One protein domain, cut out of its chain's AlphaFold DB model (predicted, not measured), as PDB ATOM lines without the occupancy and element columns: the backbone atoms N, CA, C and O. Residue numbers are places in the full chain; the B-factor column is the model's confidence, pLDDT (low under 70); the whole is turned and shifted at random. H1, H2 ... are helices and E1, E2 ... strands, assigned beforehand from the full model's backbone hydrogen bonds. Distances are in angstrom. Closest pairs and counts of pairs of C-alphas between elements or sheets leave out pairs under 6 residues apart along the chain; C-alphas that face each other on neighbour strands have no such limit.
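This is residues 39 to 120 and 142 to 181 of the 182 residues of an uncharacterized protein of Chitinophaga extrema (UniProt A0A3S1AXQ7). A strongly twisted sheet of five strands, E1 E4 E3 E6 E7, has the small sheet of E2 and E5 over one face, an unequal sandwich of two sheets face to face. The short helices H1 and H2 sit at its outside. The printed part has 122 residues, with two named helices and seven named strands in the order H1 E1 H2 E2 E3 E4 E5 E6 E7; both sheets are antiparallel. It is mostly strand, with under half of the residues in named elements, and compact, radius of gyration of the C-alphas 13.8 A, spanning 41 by 29 by 28 A.

Look first at the larger sheet, in order E1, residues 50 to 54, E4, 109 to 114, E3, 97 to 104, E6, 156 to 165, and E7, 174 to 181. Within hydrogen-bond range you find N 51 and O 112, 2.8 A, N 111 and O 102, 2.7 A, N 101 and O 162, 2.8 A, and N 176 and O 159, 2.9 A. E3 and E4 form a hairpin, as do E6 and E7. In the other sheet, E2, residues 84 to 88, and E5, residues 143 to 147, have N 85 and O 146 at 2.8 A. The parts of the two sheets that face each other are 8.4 A centre to centre. H1, residues 39 to 44, is on the larger sheet over E3, height 8.2 A; their closest C-alphas are Thr 42 and Ile 104, 6.6 A. H2, residues 70 to 73, only grazes it. H1 has 1 of 2 O i to N i+4 pairs within range; H2 is too short for one.

Find C-alpha 39, where H1 begins, at (46.399, -12.144, -3.647). E6 runs 29.1 A from C-alpha 156 at (51.048, -20.314, 7.977); E7 is 22.4 A long, E3 20.9 A.

C-alphas 64 and 151 are farthest apart, 42.0 A. Residues 121 to 141 are cut out, a gap of 16.6 A between C-alphas 120 and 142. E1 to H2 is a long link. Residues 74 to 82, 117 to 120 and 142 have pLDDT under 70.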
ATOM      1  N   GLY A  39      47.187 -12.473  -2.464       89.06
ATOM      2  CA  GLY A  39      46.399 -12.144  -3.647       89.06
ATOM      3  C   GLY A  39      45.809 -13.385  -4.312       89.06
ATOM      4  O   GLY A  39      44.634 -13.383  -4.687       89.06
ATOM      5  N   ALA A  40      46.592 -14.460  -4.434       90.31
ATOM      6  CA  ALA A  40      46.086 -15.748  -4.902       90.31
ATOM      7  C   ALA A  40      45.095 -16.350  -3.901       90.31
ATOM      8  O   ALA A  40      44.012 -16.783  -4.299       90.31
ATOM      9  N   MET A  41      45.414 -16.305  -2.604       92.19
ATOM     10  CA  MET A  41      44.558 -16.848  -1.552       92.19
ATOM     11  C   MET A  41      43.192 -16.171  -1.495       92.19
ATOM     12  O   MET A  41      42.173 -16.857  -1.450       92.19
ATOM     13  N   THR A  42      43.143 -14.840  -1.592       92.75
ATOM     14  CA  THR A  42      41.882 -14.080  -1.549       92.75
ATOM     15  C   THR A  42      40.927 -14.476  -2.683       92.75
ATOM     16  O   THR A  42      39.712 -14.412  -2.519       92.75
ATOM     17  N   LYS A  43      41.452 -14.949  -3.822       89.69
ATOM     18  CA  LYS A  43      40.644 -15.397  -4.969       89.69
ATOM     19  C   LYS A  43      40.082 -16.810  -4.814       89.69
ATOM     20  O   LYS A  43      39.090 -17.131  -5.463       89.69
ATOM     21  N   VAL A  44      40.731 -17.664  -4.021       91.31
ATOM     22  CA  VAL A  44      40.393 -19.097  -3.936       91.31
ATOM     23  C   VAL A  44      39.658 -19.474  -2.654       91.31
ATOM     24  O   VAL A  44      38.948 -20.482  -2.643       91.31
ATOM     25  N   VAL A  45      39.789 -18.686  -1.584       91.69
ATOM     26  CA  VAL A  45      39.013 -18.902  -0.357       91.69
ATOM     27  C   VAL A  45      37.561 -18.468  -0.539       91.69
ATOM     28  O   VAL A  45      37.247 -17.564  -1.312       91.69
ATOM     29  N   LYS A  46      36.654 -19.094   0.213       91.25
ATOM     30  CA  LYS A  46      35.251 -18.664   0.293       91.25
ATOM     31  C   LYS A  46      34.915 -18.287   1.722       91.25
ATOM     32  O   LYS A  46      35.023 -19.123   2.613       91.25
ATOM     33  N   VAL A  47      34.465 -17.059   1.936       90.06
ATOM     34  CA  VAL A  47      34.019 -16.589   3.252       90.06
ATOM     35  C   VAL A  47      32.498 -16.681   3.320       90.06
ATOM     36  O   VAL A  47      31.800 -16.155   2.452       90.06
ATOM     37  N   ALA A  48      31.969 -17.377   4.328       85.19
ATOM     38  CA  ALA A  48      30.527 -17.480   4.530       85.19
ATOM     39  C   ALA A  48      29.928 -16.084   4.753       85.19
ATOM     40  O   ALA A  48      30.443 -15.320   5.563       85.19
ATOM     41  N   HIS A  49      28.863 -15.752   4.013       83.88
ATOM     42  CA  HIS A  49      28.237 -14.418   3.995       83.88
ATOM     43  C   HIS A  49      29.177 -13.261   3.621       83.88
ATOM     44  O   HIS A  49      28.819 -12.100   3.799       83.88
ATOM     45  N   GLY A  50      30.370 -13.571   3.108       88.19
ATOM     46  CA  GLY A  50      31.380 -12.592   2.755       88.19
ATOM     47  C   GLY A  50      31.163 -12.033   1.354       88.19
ATOM     48  O   GLY A  50      31.100 -12.779   0.376       88.19
ATOM     49  N   LYS A  51      31.131 -10.709   1.242       93.44
ATOM     50  CA  LYS A  51      31.282  -9.973  -0.011       93.44
ATOM     51  C   LYS A  51      32.714  -9.462  -0.107       93.44
ATOM     52  O   LYS A  51      33.182  -8.782   0.798       93.44
ATOM     53  N   LEU A  52      33.400  -9.765  -1.207       96.06
ATOM     54  CA  LEU A  52      34.744  -9.244  -1.454       96.06
ATOM     55  C   LEU A  52      34.678  -7.749  -1.802       96.06
ATOM     56  O   LEU A  52      33.973  -7.351  -2.731       96.06
ATOM     57  N   ILE A  53      35.433  -6.938  -1.070       97.31
ATOM     58  CA  ILE A  53      35.571  -5.493  -1.229       97.31
ATOM     59  C   ILE A  53      37.039  -5.182  -1.519       97.31
ATOM     60  O   ILE A  53      37.937  -5.635  -0.812       97.31
ATOM     61  N   LYS A  54      37.291  -4.398  -2.570       96.62
ATOM     62  CA  LYS A  54      38.629  -3.884  -2.874       96.62
ATOM     63  C   LYS A  54      38.874  -2.593  -2.099       96.62
ATOM     64  O   LYS A  54      38.017  -1.713  -2.122       96.62
ATOM     65  N   GLY A  55      40.046  -2.467  -1.484       94.56
ATOM     66  CA  GLY A  55      40.460  -1.262  -0.773       94.56
ATOM     67  C   GLY A  55      40.920  -1.523   0.657       94.56
ATOM     68  O   GLY A  55      41.207  -2.655   1.057       94.56
ATOM     69  N   GLU A  56      41.000  -0.434   1.414       94.94
ATOM     70  CA  GLU A  56      41.541  -0.438   2.769       94.94
ATOM     71  C   GLU A  56      40.637  -1.159   3.765       94.94
ATOM     72  O   GLU A  56      39.409  -1.077   3.706       94.94
ATOM     73  N   PHE A  57      41.277  -1.858   4.703       95.75
ATOM     74  CA  PHE A  57      40.575  -2.533   5.785       95.75
ATOM     75  C   PHE A  57      39.941  -1.492   6.723       95.75
ATOM     76  O   PHE A  57      40.613  -0.514   7.061       95.75
ATOM     77  N   PRO A  58      38.688  -1.675   7.175       96.00
ATOM     78  CA  PRO A  58      38.026  -0.686   8.018       96.00
ATOM     79  C   PRO A  58      38.766  -0.402   9.331       96.00
ATOM     80  O   PRO A  58      39.217  -1.315  10.028       96.00
ATOM     81  N   THR A  59      38.848   0.878   9.694       95.06
ATOM     82  CA  THR A  59      39.457   1.330  10.950       95.06
ATOM     83  C   THR A  59      38.489   1.148  12.120       95.06
ATOM     84  O   THR A  59      37.314   1.499  12.020       95.06
ATOM     85  N   GLY A  60      38.988   0.635  13.248       93.88
ATOM     86  CA  GLY A  60      38.205   0.491  14.477       93.88
ATOM     87  C   GLY A  60      37.704   1.832  15.021       93.88
ATOM     88  O   GLY A  60      38.392   2.847  14.936       93.88
ATOM     89  N   SER A  61      36.521   1.841  15.639       94.69
ATOM     90  CA  SER A  61      35.877   3.064  16.155       94.69
ATOM     91  C   SER A  61      36.437   3.544  17.511       94.69
ATOM     92  O   SER A  61      35.833   4.386  18.182       94.69
ATOM     93  N   GLY A  62      37.591   3.014  17.931       89.50
ATOM     94  CA  GLY A  62      38.284   3.370  19.170       89.50
ATOM     95  C   GLY A  62      37.599   2.862  20.445       89.50
ATOM     96  O   GLY A  62      36.784   1.944  20.413       89.50
ATOM     97  N   ALA A  63      37.917   3.491  21.580       85.00
ATOM     98  CA  ALA A  63      37.502   3.054  22.922       85.00
ATOM     99  C   ALA A  63      35.977   3.046  23.170       85.00
ATOM    100  O   ALA A  63      35.513   2.521  24.176       85.00
ATOM    101  N   SER A  64      35.191   3.641  22.267       83.62
ATOM    102  CA  SER A  64      33.727   3.693  22.364       83.62
ATOM    103  C   SER A  64      33.019   2.453  21.796       83.62
ATOM    104  O   SER A  64      31.791   2.345  21.910       83.62
ATOM    105  N   ALA A  65      33.766   1.547  21.155       86.62
ATOM    106  CA  ALA A  65      33.267   0.309  20.570       86.62
ATOM    107  C   ALA A  65      33.617  -0.905  21.440       86.62
ATOM    108  O   ALA A  65      34.686  -0.928  22.052       86.62
ATOM    109  N   PRO A  66      32.765  -1.945  21.472       88.25
ATOM    110  CA  PRO A  66      33.146  -3.213  22.075       88.25
ATOM    111  C   PRO A  66      34.376  -3.800  21.361       88.25
ATOM    112  O   PRO A  66      34.457  -3.822  20.129       88.25
ATOM    113  N   MET A  67      35.343  -4.277  22.137       90.44
ATOM    114  CA  MET A  67      36.617  -4.789  21.624       90.44
ATOM    115  C   MET A  67      36.644  -6.317  21.633       90.44
ATOM    116  O   MET A  67      36.096  -6.948  22.541       90.44
ATOM    117  N   LEU A  68      37.293  -6.899  20.627       89.38
ATOM    118  CA  LEU A  68      37.636  -8.313  20.586       89.38
ATOM    119  C   LEU A  68      38.795  -8.586  21.549       89.38
ATOM    120  O   LEU A  68      39.724  -7.781  21.640       89.38
ATOM    121  N   LYS A  69      38.733  -9.723  22.241       87.56
ATOM    122  CA  LYS A  69      39.770 -10.185  23.169       87.56
ATOM    123  C   LYS A  69      40.958 -10.768  22.406       87.56
ATOM    124  O   LYS A  69      40.913 -11.922  22.000       87.56
ATOM    125  N   GLU A  70      41.981  -9.963  22.137       85.56
ATOM    126  CA  GLU A  70      43.133 -10.362  21.306       85.56
ATOM    127  C   GLU A  70      43.856 -11.615  21.824       85.56
ATOM    128  O   GLU A  70      44.294 -12.448  21.032       85.56
ATOM    129  N   ASP A  71      43.919 -11.775  23.144       83.12
ATOM    130  CA  ASP A  71      44.549 -12.892  23.845       83.12
ATOM    131  C   ASP A  71      43.907 -14.253  23.542       83.12
ATOM    132  O   ASP A  71      44.615 -15.255  23.439       83.12
ATOM    133  N   GLU A  72      42.597 -14.285  23.286       80.00
ATOM    134  CA  GLU A  72      41.858 -15.505  22.920       80.00
ATOM    135  C   GLU A  72      42.247 -16.043  21.527       80.00
ATOM    136  O   GLU A  72      41.913 -17.175  21.172       80.00
ATOM    137  N   TYR A  73      42.971 -15.253  20.727       78.88
ATOM    138  CA  TYR A  73      43.410 -15.617  19.377       78.88
ATOM    139  C   TYR A  73      44.922 -15.842  19.275       78.88
ATOM    140  O   TYR A  73      45.434 -16.085  18.185       78.88
ATOM    141  N   LEU A  74      45.661 -15.798  20.388       68.31
ATOM    142  CA  LEU A  74      47.113 -16.021  20.390       68.31
ATOM    143  C   LEU A  74      47.502 -17.508  20.286       68.31
ATOM    144  O   LEU A  74      48.668 -17.827  20.065       68.31
ATOM    145  N   ALA A  75      46.530 -18.417  20.389       58.91
ATOM    146  CA  ALA A  75      46.720 -19.865  20.302       58.91
ATOM    147  C   ALA A  75      45.702 -20.506  19.350       58.91
ATOM    148  O   ALA A  75      44.983 -21.441  19.706       58.91
ATOM    149  N   VAL A  76      45.589 -19.970  18.136       59.47
ATOM    150  CA  VAL A  76      44.633 -20.501  17.168       59.47
ATOM    151  C   VAL A  76      45.010 -21.936  16.771       59.47
ATOM    152  O   VAL A  76      46.154 -22.185  16.377       59.47
ATOM    153  N   PRO A  77      44.063 -22.889  16.837       56.75
ATOM    154  CA  PRO A  77      44.326 -24.267  16.461       56.75
ATOM    155  C   PRO A  77      44.745 -24.370  14.992       56.75
ATOM    156  O   PRO A  77      44.174 -23.734  14.102       56.75
ATOM    157  N   SER A  78      45.738 -25.218  14.740       55.06
ATOM    158  CA  SER A  78      46.103 -25.665  13.399       55.06
ATOM    159  C   SER A  78      44.875 -26.225  12.686       55.06
ATOM    160  O   SER A  78      44.066 -26.946  13.277       55.06
ATOM    161  N   VAL A  79      44.749 -25.937  11.394       61.59
ATOM    162  CA  VAL A  79      43.703 -26.526  10.563       61.59
ATOM    163  C   VAL A  79      44.148 -27.950  10.212       61.59
ATOM    164  O   VAL A  79      44.812 -28.175   9.205       61.59
ATOM    165  N   ALA A  80      43.841 -28.913  11.085       43.94
ATOM    166  CA  ALA A  80      44.154 -30.325  10.880       43.94
ATOM    167  C   ALA A  80      42.995 -31.021  10.148       43.94
ATOM    168  O   ALA A  80      41.914 -31.196  10.706       43.94
ATOM    169  N   GLY A  81      43.198 -31.385   8.878       54.00
ATOM    170  CA  GLY A  81      42.247 -32.199   8.104       54.00
ATOM    171  C   GLY A  81      40.892 -31.549   7.771       54.00
ATOM    172  O   GLY A  81      40.034 -32.204   7.182       54.00
ATOM    173  N   GLY A  82      40.679 -30.275   8.113       61.44
ATOM    174  CA  GLY A  82      39.458 -29.526   7.807       61.44
ATOM    175  C   GLY A  82      39.686 -28.482   6.714       61.44
ATOM    176  O   GLY A  82      40.627 -27.712   6.774       61.44
ATOM    177  N   GLN A  83      38.806 -28.375   5.720       80.25
ATOM    178  CA  GLN A  83      38.869 -27.288   4.721       80.25
ATOM    179  C   GLN A  83      38.338 -25.950   5.271       80.25
ATOM    180  O   GLN A  83      37.927 -25.096   4.492       80.25
ATOM    181  N   TYR A  84      38.264 -25.772   6.591       84.88
ATOM    182  CA  TYR A  84      37.566 -24.650   7.211       84.88
ATOM    183  C   TYR A  84      38.375 -24.043   8.349       84.88
ATOM    184  O   TYR A  84      38.850 -24.744   9.236       84.88
ATOM    185  N   ILE A  85      38.450 -22.720   8.333       86.00
ATOM    186  CA  ILE A  85      38.849 -21.886   9.456       86.00
ATOM    187  C   ILE A  85      37.573 -21.315  10.068       86.00
ATOM    188  O   ILE A  85      36.757 -20.728   9.355       86.00
ATOM    189  N   ILE A  86      37.411 -21.491  11.378       85.38
ATOM    190  CA  ILE A  86      36.294 -20.941  12.147       85.38
ATOM    191  C   ILE A  86      36.877 -20.020  13.213       85.38
ATOM    192  O   ILE A  86      37.646 -20.465  14.060       85.38
ATOM    193  N   VAL A  87      36.508 -18.742  13.164       85.94
ATOM    194  CA  VAL A  87      36.965 -17.722  14.114       85.94
ATOM    195  C   VAL A  87      35.760 -17.228  14.911       85.94
ATOM    196  O   VAL A  87      34.944 -16.480  14.361       85.94
ATOM    197  N   PRO A  88      35.586 -17.654  16.173       83.38
ATOM    198  CA  PRO A  88      34.535 -17.116  17.028       83.38
ATOM    199  C   PRO A  88      34.852 -15.661  17.384       83.38
ATOM    200  O   PRO A  88      35.993 -15.348  17.693       83.38
ATOM    201  N   LEU A  89      33.863 -14.767  17.369       83.75
ATOM    202  CA  LEU A  89      34.072 -13.366  17.747       83.75
ATOM    203  C   LEU A  89      33.849 -13.179  19.250       83.75
ATOM    204  O   LEU A  89      32.735 -12.941  19.709       83.75
ATOM    205  N   ILE A  90      34.929 -13.311  20.014       81.88
ATOM    206  CA  ILE A  90      34.950 -13.182  21.473       81.88
ATOM    207  C   ILE A  90      35.241 -11.729  21.858       81.88
ATOM    208  O   ILE A  90      36.290 -11.185  21.506       81.88
ATOM    209  N   THR A  91      34.322 -11.106  22.596       83.19
ATOM    210  CA  THR A  91      34.376  -9.689  22.981       83.19
ATOM    211  C   THR A  91      34.618  -9.499  24.482       83.19
ATOM    212  O   THR A  91      34.242 -10.340  25.300       83.19
ATOM    213  N   HIS A  92      35.242  -8.381  24.875       80.88
ATOM    214  CA  HIS A  92      35.428  -8.014  26.290       80.88
ATOM    215  C   HIS A  92      34.103  -7.736  27.008       80.88
ATOM    216  O   HIS A  92      33.970  -8.001  28.200       80.88
ATOM    217  N   THR A  93      33.120  -7.206  26.282       78.75
ATOM    218  CA  THR A  93      31.777  -6.904  26.776       78.75
ATOM    219  C   THR A  93      30.738  -7.537  25.863       78.75
ATOM    220  O   THR A  93      30.934  -7.618  24.648       78.75
ATOM    221  N   ALA A  94      29.628  -8.008  26.435       72.81
ATOM    222  CA  ALA A  94      28.542  -8.587  25.653       72.81
ATOM    223  C   ALA A  94      27.960  -7.527  24.704       72.81
ATOM    224  O   ALA A  94      27.456  -6.494  25.146       72.81
ATOM    225  N   ALA A  95      28.041  -7.782  23.400       72.94
ATOM    226  CA  ALA A  95      27.561  -6.876  22.369       72.94
ATOM    227  C   ALA A  95      27.006  -7.661  21.179       72.94
ATOM    228  O   ALA A  95      27.543  -8.697  20.793       72.94
ATOM    229  N   ALA A  96      25.926  -7.154  20.584       79.00
ATOM    230  CA  ALA A  96      25.315  -7.774  19.415       79.00
ATOM    231  C   ALA A  96      26.146  -7.476  18.159       79.00
ATOM    232  O   ALA A  96      26.182  -6.339  17.674       79.00
ATOM    233  N   VAL A  97      26.800  -8.508  17.631       84.06
ATOM    234  CA  VAL A  97      27.579  -8.430  16.396       84.06
ATOM    235  C   VAL A  97      26.634  -8.550  15.192       84.06
ATOM    236  O   VAL A  97      25.859  -9.495  15.080       84.06
ATOM    237  N   LYS A  98      26.689  -7.569  14.287       86.25
ATOM    238  CA  LYS A  98      25.905  -7.494  13.039       86.25
ATOM    239  C   LYS A  98      26.665  -8.088  11.852       86.25
ATOM    240  O   LYS A  98      26.066  -8.533  10.878       86.25
ATOM    241  N   GLY A  99      27.990  -8.075  11.914       90.50
ATOM    242  CA  GLY A  99      28.847  -8.563  10.846       90.50
ATOM    243  C   GLY A  99      30.310  -8.582  11.254       90.50
ATOM    244  O   GLY A  99      30.654  -8.344  12.411       90.50
ATOM    245  N   ALA A 100      31.177  -8.828  10.286       94.06
ATOM    246  CA  ALA A 100      32.615  -8.797  10.491       94.06
ATOM    247  C   ALA A 100      33.344  -8.374   9.219       94.06
ATOM    248  O   ALA A 100      32.801  -8.431   8.118       94.06
ATOM    249  N   TYR A 101      34.592  -7.977   9.382       97.44
ATOM    250  CA  TYR A 101      35.531  -7.755   8.300       97.44
ATOM    251  C   TYR A 101      36.654  -8.765   8.451       97.44
ATOM    252  O   TYR A 101      37.158  -8.943   9.557       97.44
ATOM    253  N   VAL A 102      37.045  -9.424   7.363       96.50
ATOM    254  CA  VAL A 102      38.190 -10.338   7.358       96.50
ATOM    255  C   VAL A 102      39.053 -10.111   6.132       96.50
ATOM    256  O   VAL A 102      38.558  -9.937   5.025       96.50
ATOM    257  N   LYS A 103      40.362 -10.117   6.323       97.00
ATOM    258  CA  LYS A 103      41.356  -9.871   5.290       97.00
ATOM    259  C   LYS A 103      42.473 -10.885   5.431       97.00
ATOM    260  O   LYS A 103      42.896 -11.189   6.539       97.00
ATOM    261  N   ILE A 104      42.964 -11.401   4.313       95.81
ATOM    262  CA  ILE A 104      44.225 -12.143   4.323       95.81
ATOM    263  C   ILE A 104      45.337 -11.107   4.450       95.81
ATOM    264  O   ILE A 104      45.367 -10.146   3.676       95.81
ATOM    265  N   ALA A 105      46.202 -11.254   5.453       94.12
ATOM    266  CA  ALA A 105      47.238 -10.267   5.734       94.12
ATOM    267  C   ALA A 105      48.096 -10.034   4.478       94.12
ATOM    268  O   ALA A 105      48.544 -10.984   3.840       94.12
ATOM    269  N   GLY A 106      48.273  -8.770   4.091       92.50
ATOM    270  CA  GLY A 106      48.979  -8.385   2.862       92.50
ATOM    271  C   GLY A 106      48.142  -8.348   1.572       92.50
ATOM    272  O   GLY A 106      48.662  -7.924   0.545       92.50
ATOM    273  N   ALA A 107      46.859  -8.730   1.587       95.19
ATOM    274  CA  ALA A 107      45.977  -8.566   0.424       95.19
ATOM    275  C   ALA A 107      45.585  -7.088   0.183       95.19
ATOM    276  O   ALA A 107      45.667  -6.246   1.077       95.19
ATOM    277  N   ASP A 108      45.098  -6.761  -1.015       95.56
ATOM    278  CA  ASP A 108      44.562  -5.435  -1.393       95.56
ATOM    279  C   ASP A 108      43.030  -5.329  -1.228       95.56
ATOM    280  O   ASP A 108      42.390  -4.347  -1.617       95.56
ATOM    281  N   SER A 109      42.430  -6.387  -0.695       96.50
ATOM    282  CA  SER A 109      40.992  -6.579  -0.581       96.50
ATOM    283  C   SER A 109      40.654  -7.332   0.703       96.50
ATOM    284  O   SER A 109      41.504  -7.982   1.316       96.50
ATOM    285  N   TYR A 110      39.408  -7.198   1.140       97.75
ATOM    286  CA  TYR A 110      38.873  -7.831   2.340       97.75
ATOM    287  C   TYR A 110      37.450  -8.323   2.081       97.75
ATOM    288  O   TYR A 110      36.793  -7.902   1.134       97.75
ATOM    289  N   PHE A 111      36.958  -9.217   2.924       97.25
ATOM    290  CA  PHE A 111      35.579  -9.671   2.908       97.25
ATOM    291  C   PHE A 111      34.781  -8.933   3.978       97.25
ATOM    292  O   PHE A 111      35.145  -8.939   5.154       97.25
ATOM    293  N   GLU A 112      33.677  -8.319   3.569       95.88
ATOM    294  CA  GLU A 112      32.634  -7.821   4.457       95.88
ATOM    295  C   GLU A 112      31.598  -8.926   4.669       95.88
ATOM    296  O   GLU A 112      31.005  -9.419   3.711       95.88
ATOM    297  N   ILE A 113      31.389  -9.317   5.919       92.06
ATOM    298  CA  ILE A 113      30.498 -10.396   6.330       92.06
ATOM    299  C   ILE A 113      29.248  -9.784   6.950       92.06
ATOM    300  O   ILE A 113      29.336  -8.975   7.877       92.06
ATOM    301  N   ASP A 114      28.083 -10.201   6.467       87.75
ATOM    302  CA  ASP A 114      26.789  -9.817   7.024       87.75
ATOM    303  C   ASP A 114      26.124 -11.016   7.710       87.75
ATOM    304  O   ASP A 114      25.715 -11.972   7.052       87.75
ATOM    305  N   PHE A 115      25.995 -10.965   9.039       81.81
ATOM    306  CA  PHE A 115      25.355 -12.036   9.809       81.81
ATOM    307  C   PHE A 115      23.825 -11.967   9.786       81.81
ATOM    308  O   PHE A 115      23.170 -12.895  10.254       81.81
ATOM    309  N   SER A 116      23.236 -10.900   9.237       74.88
ATOM    310  CA  SER A 116      21.785 -10.815   9.043       74.88
ATOM    311  C   SER A 116      21.307 -11.594   7.815       74.88
ATOM    312  O   SER A 116      20.135 -11.967   7.734       74.88
ATOM    313  N   ALA A 117      22.210 -11.885   6.874       61.72
ATOM    314  CA  ALA A 117      21.885 -12.649   5.684       61.72
ATOM    315  C   ALA A 117      21.648 -14.128   6.052       61.72
ATOM    316  O   ALA A 117      22.556 -14.777   6.571       61.72
ATOM    317  N   PRO A 118      20.474 -14.718   5.766       53.72
ATOM    318  CA  PRO A 118      20.268 -16.146   5.975       53.72
ATOM    319  C   PRO A 118      21.134 -16.955   4.996       53.72
ATOM    320  O   PRO A 118      21.112 -16.716   3.791       53.72
ATOM    321  N   TYR A 119      21.878 -17.951   5.489       42.53
ATOM    322  CA  TYR A 119      22.494 -18.963   4.624       42.53
ATOM    323  C   TYR A 119      21.401 -19.981   4.339       42.53
ATOM    324  O   TYR A 119      20.838 -20.489   5.309       42.53
ATOM    325  N   ASN A 120      21.074 -20.219   3.062       43.12
ATOM    326  CA  ASN A 120      20.102 -21.208   2.566       43.12
ATOM    327  C   ASN A 120      19.522 -22.117   3.666       43.12
ATOM    328  O   ASN A 120      20.064 -23.179   3.964       43.12
ATOM    329  N   SER A 142      27.943 -15.512  15.846       67.56
ATOM    330  CA  SER A 142      28.831 -14.644  15.071       67.56
ATOM    331  C   SER A 142      30.233 -15.240  14.992       67.56
ATOM    332  O   SER A 142      31.137 -14.854  15.730       67.56
ATOM    333  N   ALA A 143      30.400 -16.218  14.101       81.31
ATOM    334  CA  ALA A 143      31.700 -16.784  13.759       81.31
ATOM    335  C   ALA A 143      32.039 -16.486  12.295       81.31
ATOM    336  O   ALA A 143      31.185 -16.565  11.409       81.31
ATOM    337  N   ILE A 144      33.302 -16.161  12.038       87.56
ATOM    338  CA  ILE A 144      33.834 -16.061  10.682       87.56
ATOM    339  C   ILE A 144      34.160 -17.478  10.218       87.56
ATOM    340  O   ILE A 144      34.974 -18.157  10.839       87.56
ATOM    341  N   CYS A 145      33.557 -17.910   9.112       87.62
ATOM    342  CA  CYS A 145      33.831 -19.210   8.506       87.62
ATOM    343  C   CYS A 145      34.498 -19.011   7.143       87.62
ATOM    344  O   CYS A 145      33.872 -18.504   6.209       87.62
ATOM    345  N   ILE A 146      35.756 -19.429   7.019       89.88
ATOM    346  CA  ILE A 146      36.541 -19.348   5.784       89.88
ATOM    347  C   ILE A 146      36.787 -20.763   5.284       89.88
ATOM    348  O   ILE A 146      37.428 -21.563   5.960       89.88
ATOM    349  N   ARG A 147      36.292 -21.081   4.090       88.94
ATOM    350  CA  ARG A 147      36.590 -22.332   3.402       88.94
ATOM    351  C   ARG A 147      37.868 -22.184   2.584       88.94
ATOM    352  O   ARG A 147      37.935 -21.341   1.686       88.94
ATOM    353  N   LEU A 148      38.844 -23.028   2.881       89.50
ATOM    354  CA  LEU A 148      40.086 -23.189   2.136       89.50
ATOM    355  C   LEU A 148      39.856 -24.054   0.881       89.50
ATOM    356  O   LEU A 148      38.934 -24.878   0.860       89.50
ATOM    357  N   PRO A 149      40.669 -23.883  -0.177       88.06
ATOM    358  CA  PRO A 149      40.644 -24.785  -1.323       88.06
ATOM    359  C   PRO A 149      41.023 -26.216  -0.908       88.06
ATOM    360  O   PRO A 149      41.770 -26.426   0.043       88.06
ATOM    361  N   GLU A 150      40.506 -27.204  -1.643       83.19
ATOM    362  CA  GLU A 150      40.705 -28.635  -1.353       83.19
ATOM    363  C   GLU A 150      42.181 -29.048  -1.361       83.19
ATOM    364  O   GLU A 150      42.600 -29.908  -0.589       83.19
ATOM    365  N   GLN A 151      42.973 -28.408  -2.217       84.56
ATOM    366  CA  GLN A 151      44.411 -28.587  -2.270       84.56
ATOM    367  C   GLN A 151      45.076 -27.232  -2.035       84.56
ATOM    368  O   GLN A 151      44.780 -26.257  -2.723       84.56
ATOM    369  N   ILE A 152      45.966 -27.182  -1.051       86.31
ATOM    370  CA  ILE A 152      46.685 -25.987  -0.614       86.31
ATOM    371  C   ILE A 152      48.058 -26.415  -0.101       86.31
ATOM    372  O   ILE A 152      48.206 -27.524   0.425       86.31
ATOM    373  N   LYS A 153      49.080 -25.576  -0.280       88.88
ATOM    374  CA  LYS A 153      50.399 -25.858   0.295       88.88
ATOM    375  C   LYS A 153      50.356 -25.731   1.828       88.88
ATOM    376  O   LYS A 153      49.717 -24.804   2.325       88.88
ATOM    377  N   PRO A 154      51.050 -26.603   2.581       86.56
ATOM    378  CA  PRO A 154      51.233 -26.408   4.015       86.56
ATOM    379  C   PRO A 154      52.053 -25.142   4.276       86.56
ATOM    380  O   PRO A 154      53.182 -25.033   3.801       86.56
ATOM    381  N   ALA A 155      51.483 -24.189   5.006       88.56
ATOM    382  CA  ALA A 155      52.147 -22.969   5.458       88.56
ATOM    383  C   ALA A 155      51.285 -22.268   6.519       88.56
ATOM    384  O   ALA A 155      50.145 -22.659   6.776       88.56
ATOM    385  N   LEU A 156      51.823 -21.212   7.128       88.56
ATOM    386  CA  LEU A 156      51.048 -20.314   7.977       88.56
ATOM    387  C   LEU A 156      50.146 -19.433   7.097       88.56
ATOM    388  O   LEU A 156      50.627 -18.806   6.160       88.56
ATOM    389  N   LEU A 157      48.854 -19.361   7.396       90.19
ATOM    390  CA  LEU A 157      47.946 -18.367   6.829       90.19
ATOM    391  C   LEU A 157      47.648 -17.313   7.892       90.19
ATOM    392  O   LEU A 157      47.074 -17.636   8.929       90.19
ATOM    393  N   THR A 158      47.991 -16.057   7.628       92.12
ATOM    394  CA  THR A 158      47.690 -14.949   8.542       92.12
ATOM    395  C   THR A 158      46.451 -14.204   8.069       92.12
ATOM    396  O   THR A 158      46.366 -13.791   6.911       92.12
ATOM    397  N   ILE A 159      45.494 -14.004   8.971       93.06
ATOM    398  CA  ILE A 159      44.285 -13.219   8.719       93.06
ATOM    399  C   ILE A 159      44.195 -12.043   9.690       93.06
ATOM    400  O   ILE A 159      44.589 -12.133  10.851       93.06
ATOM    401  N   GLU A 160      43.635 -10.946   9.203       95.19
ATOM    402  CA  GLU A 160      43.250  -9.772   9.972       95.19
ATOM    403  C   GLU A 160      41.724  -9.720  10.028       95.19
ATOM    404  O   GLU A 160      41.067  -9.911   9.002       95.19
ATOM    405  N   PHE A 161      41.137  -9.462  11.192       95.38
ATOM    406  CA  PHE A 161      39.687  -9.371  11.313       95.38
ATOM    407  C   PHE A 161      39.228  -8.360  12.362       95.38
ATOM    408  O   PHE A 161      39.965  -7.992  13.274       95.38
ATOM    409  N   ALA A 162      37.990  -7.898  12.209       96.19
ATOM    410  CA  ALA A 162      37.304  -7.011  13.140       96.19
ATOM    411  C   ALA A 162      35.800  -7.314  13.138       96.19
ATOM    412  O   ALA A 162      35.242  -7.718  12.117       96.19
ATOM    413  N   ALA A 163      35.130  -7.103  14.267       93.44
ATOM    414  CA  ALA A 163      33.682  -7.215  14.379       93.44
ATOM    415  C   ALA A 163      33.006  -5.882  14.036       93.44
ATOM    416  O   ALA A 163      33.506  -4.813  14.391       93.44
ATOM    417  N   ARG A 164      31.841  -5.958  13.386       93.19
ATOM    418  CA  ARG A 164      30.916  -4.837  13.186       93.19
ATOM    419  C   ARG A 164      29.678  -5.049  14.046       93.19
ATOM    420  O   ARG A 164      29.000  -6.069  13.915       93.19
ATOM    421  N   TYR A 165      29.346  -4.075  14.880       88.94
ATOM    422  CA  TYR A 165      28.208  -4.138  15.794       88.94
ATOM    423  C   TYR A 165      26.948  -3.500  15.203       88.94
ATOM    424  O   TYR A 165      26.957  -2.930  14.111       88.94
ATOM    425  N   LYS A 166      25.825  -3.641  15.913       83.19
ATOM    426  CA  LYS A 166      24.512  -3.144  15.473       83.19
ATOM    427  C   LYS A 166      24.463  -1.624  15.250       83.19
ATOM    428  O   LYS A 166      23.697  -1.184  14.399       83.19
ATOM    429  N   ASP A 167      25.260  -0.853  15.985       87.25
ATOM    430  CA  ASP A 167      25.413   0.604  15.856       87.25
ATOM    431  C   ASP A 167      26.480   1.008  14.819       87.25
ATOM    432  O   ASP A 167      26.952   2.141  14.825       87.25
ATOM    433  N   ASP A 168      26.879   0.069  13.953       89.69
ATOM    434  CA  ASP A 168      27.919   0.211  12.927       89.69
ATOM    435  C   ASP A 168      29.300   0.616  13.477       89.69
ATOM    436  O   ASP A 168      30.205   0.976  12.723       89.69
ATOM    437  N   LYS A 169      29.510   0.460  14.792       93.12
ATOM    438  CA  LYS A 169      30.843   0.514  15.386       93.12
ATOM    439  C   LYS A 169      31.664  -0.702  14.998       93.12
ATOM    440  O   LYS A 169      31.146  -1.812  14.849       93.12
ATOM    441  N   ILE A 170      32.969  -0.485  14.895       95.56
ATOM    442  CA  ILE A 170      33.957  -1.487  14.510       95.56
ATOM    443  C   ILE A 170      34.901  -1.709  15.688       95.56
ATOM    444  O   ILE A 170      35.367  -0.744  16.300       95.56
ATOM    445  N   SER A 171      35.175  -2.971  16.013       94.62
ATOM    446  CA  SER A 171      36.136  -3.334  17.058       94.62
ATOM    447  C   SER A 171      37.574  -2.928  16.699       94.62
ATOM    448  O   SER A 171      37.868  -2.465  15.597       94.62
ATOM    449  N   ASN A 172      38.507  -3.179  17.617       94.75
ATOM    450  CA  ASN A 172      39.921  -3.334  17.276       94.75
ATOM    451  C   ASN A 172      40.122  -4.387  16.176       94.75
ATOM    452  O   ASN A 172      39.326  -5.320  16.022       94.75
ATOM    453  N   LYS A 173      41.214  -4.216  15.430       94.88
ATOM    454  CA  LYS A 173      41.688  -5.177  14.442       94.88
ATOM    455  C   LYS A 173      42.548  -6.225  15.137       94.88
ATOM    456  O   LYS A 173      43.549  -5.872  15.749       94.88
ATOM    457  N   VAL A 174      42.180  -7.487  14.984       93.00
ATOM    458  CA  VAL A 174      42.922  -8.637  15.504       93.00
ATOM    459  C   VAL A 174      43.664  -9.310  14.356       93.00
ATOM    460  O   VAL A 174      43.139  -9.401  13.246       93.00
ATOM    461  N   VAL A 175      44.878  -9.786  14.620       92.69
ATOM    462  CA  VAL A 175      45.681 -10.563  13.670       92.69
ATOM    463  C   VAL A 175      45.880 -11.962  14.237       92.69
ATOM    464  O   VAL A 175      46.322 -12.104  15.373       92.69
ATOM    465  N   ALA A 176      45.565 -12.987  13.450       89.75
ATOM    466  CA  ALA A 176      45.686 -14.381  13.862       89.75
ATOM    467  C   ALA A 176      46.340 -15.237  12.772       89.75
ATOM    468  O   ALA A 176      46.069 -15.070  11.581       89.75
ATOM    469  N   GLY A 177      47.203 -16.161  13.195       88.81
ATOM    470  CA  GLY A 177      47.909 -17.098  12.326       88.81
ATOM    471  C   GLY A 177      47.336 -18.510  12.425       88.81
ATOM    472  O   GLY A 177      47.143 -19.026  13.520       88.81
ATOM    473  N   PHE A 178      47.098 -19.145  11.281       86.94
ATOM    474  CA  PHE A 178      46.526 -20.485  11.160       86.94
ATOM    475  C   PHE A 178      47.527 -21.395  10.457       86.94
ATOM    476  O   PHE A 178      47.829 -21.202   9.279       86.94
ATOM    477  N   ASN A 179      48.053 -22.393  11.165       86.50
ATOM    478  CA  ASN A 179      48.938 -23.379  10.551       86.50
ATOM    479  C   ASN A 179      48.120 -24.331   9.676       86.50
ATOM    480  O   ASN A 179      47.265 -25.062  10.179       86.50
ATOM    481  N   ILE A 180      48.394 -24.330   8.373       84.75
ATOM    482  CA  ILE A 180      47.807 -25.272   7.426       84.75
ATOM    483  C   ILE A 180      48.695 -26.515   7.393       84.75
ATOM    484  O   ILE A 180      49.815 -26.476   6.886       84.75
ATOM    485  N   THR A 181      48.197 -27.616   7.953       76.94
ATOM    486  CA  THR A 181      48.892 -28.910   8.011       76.94
ATOM    487  C   THR A 181      48.110 -29.922   7.182       76.94
ATOM    488  O   THR A 181      46.907 -30.075   7.398       76.94
TER     489      THR A 181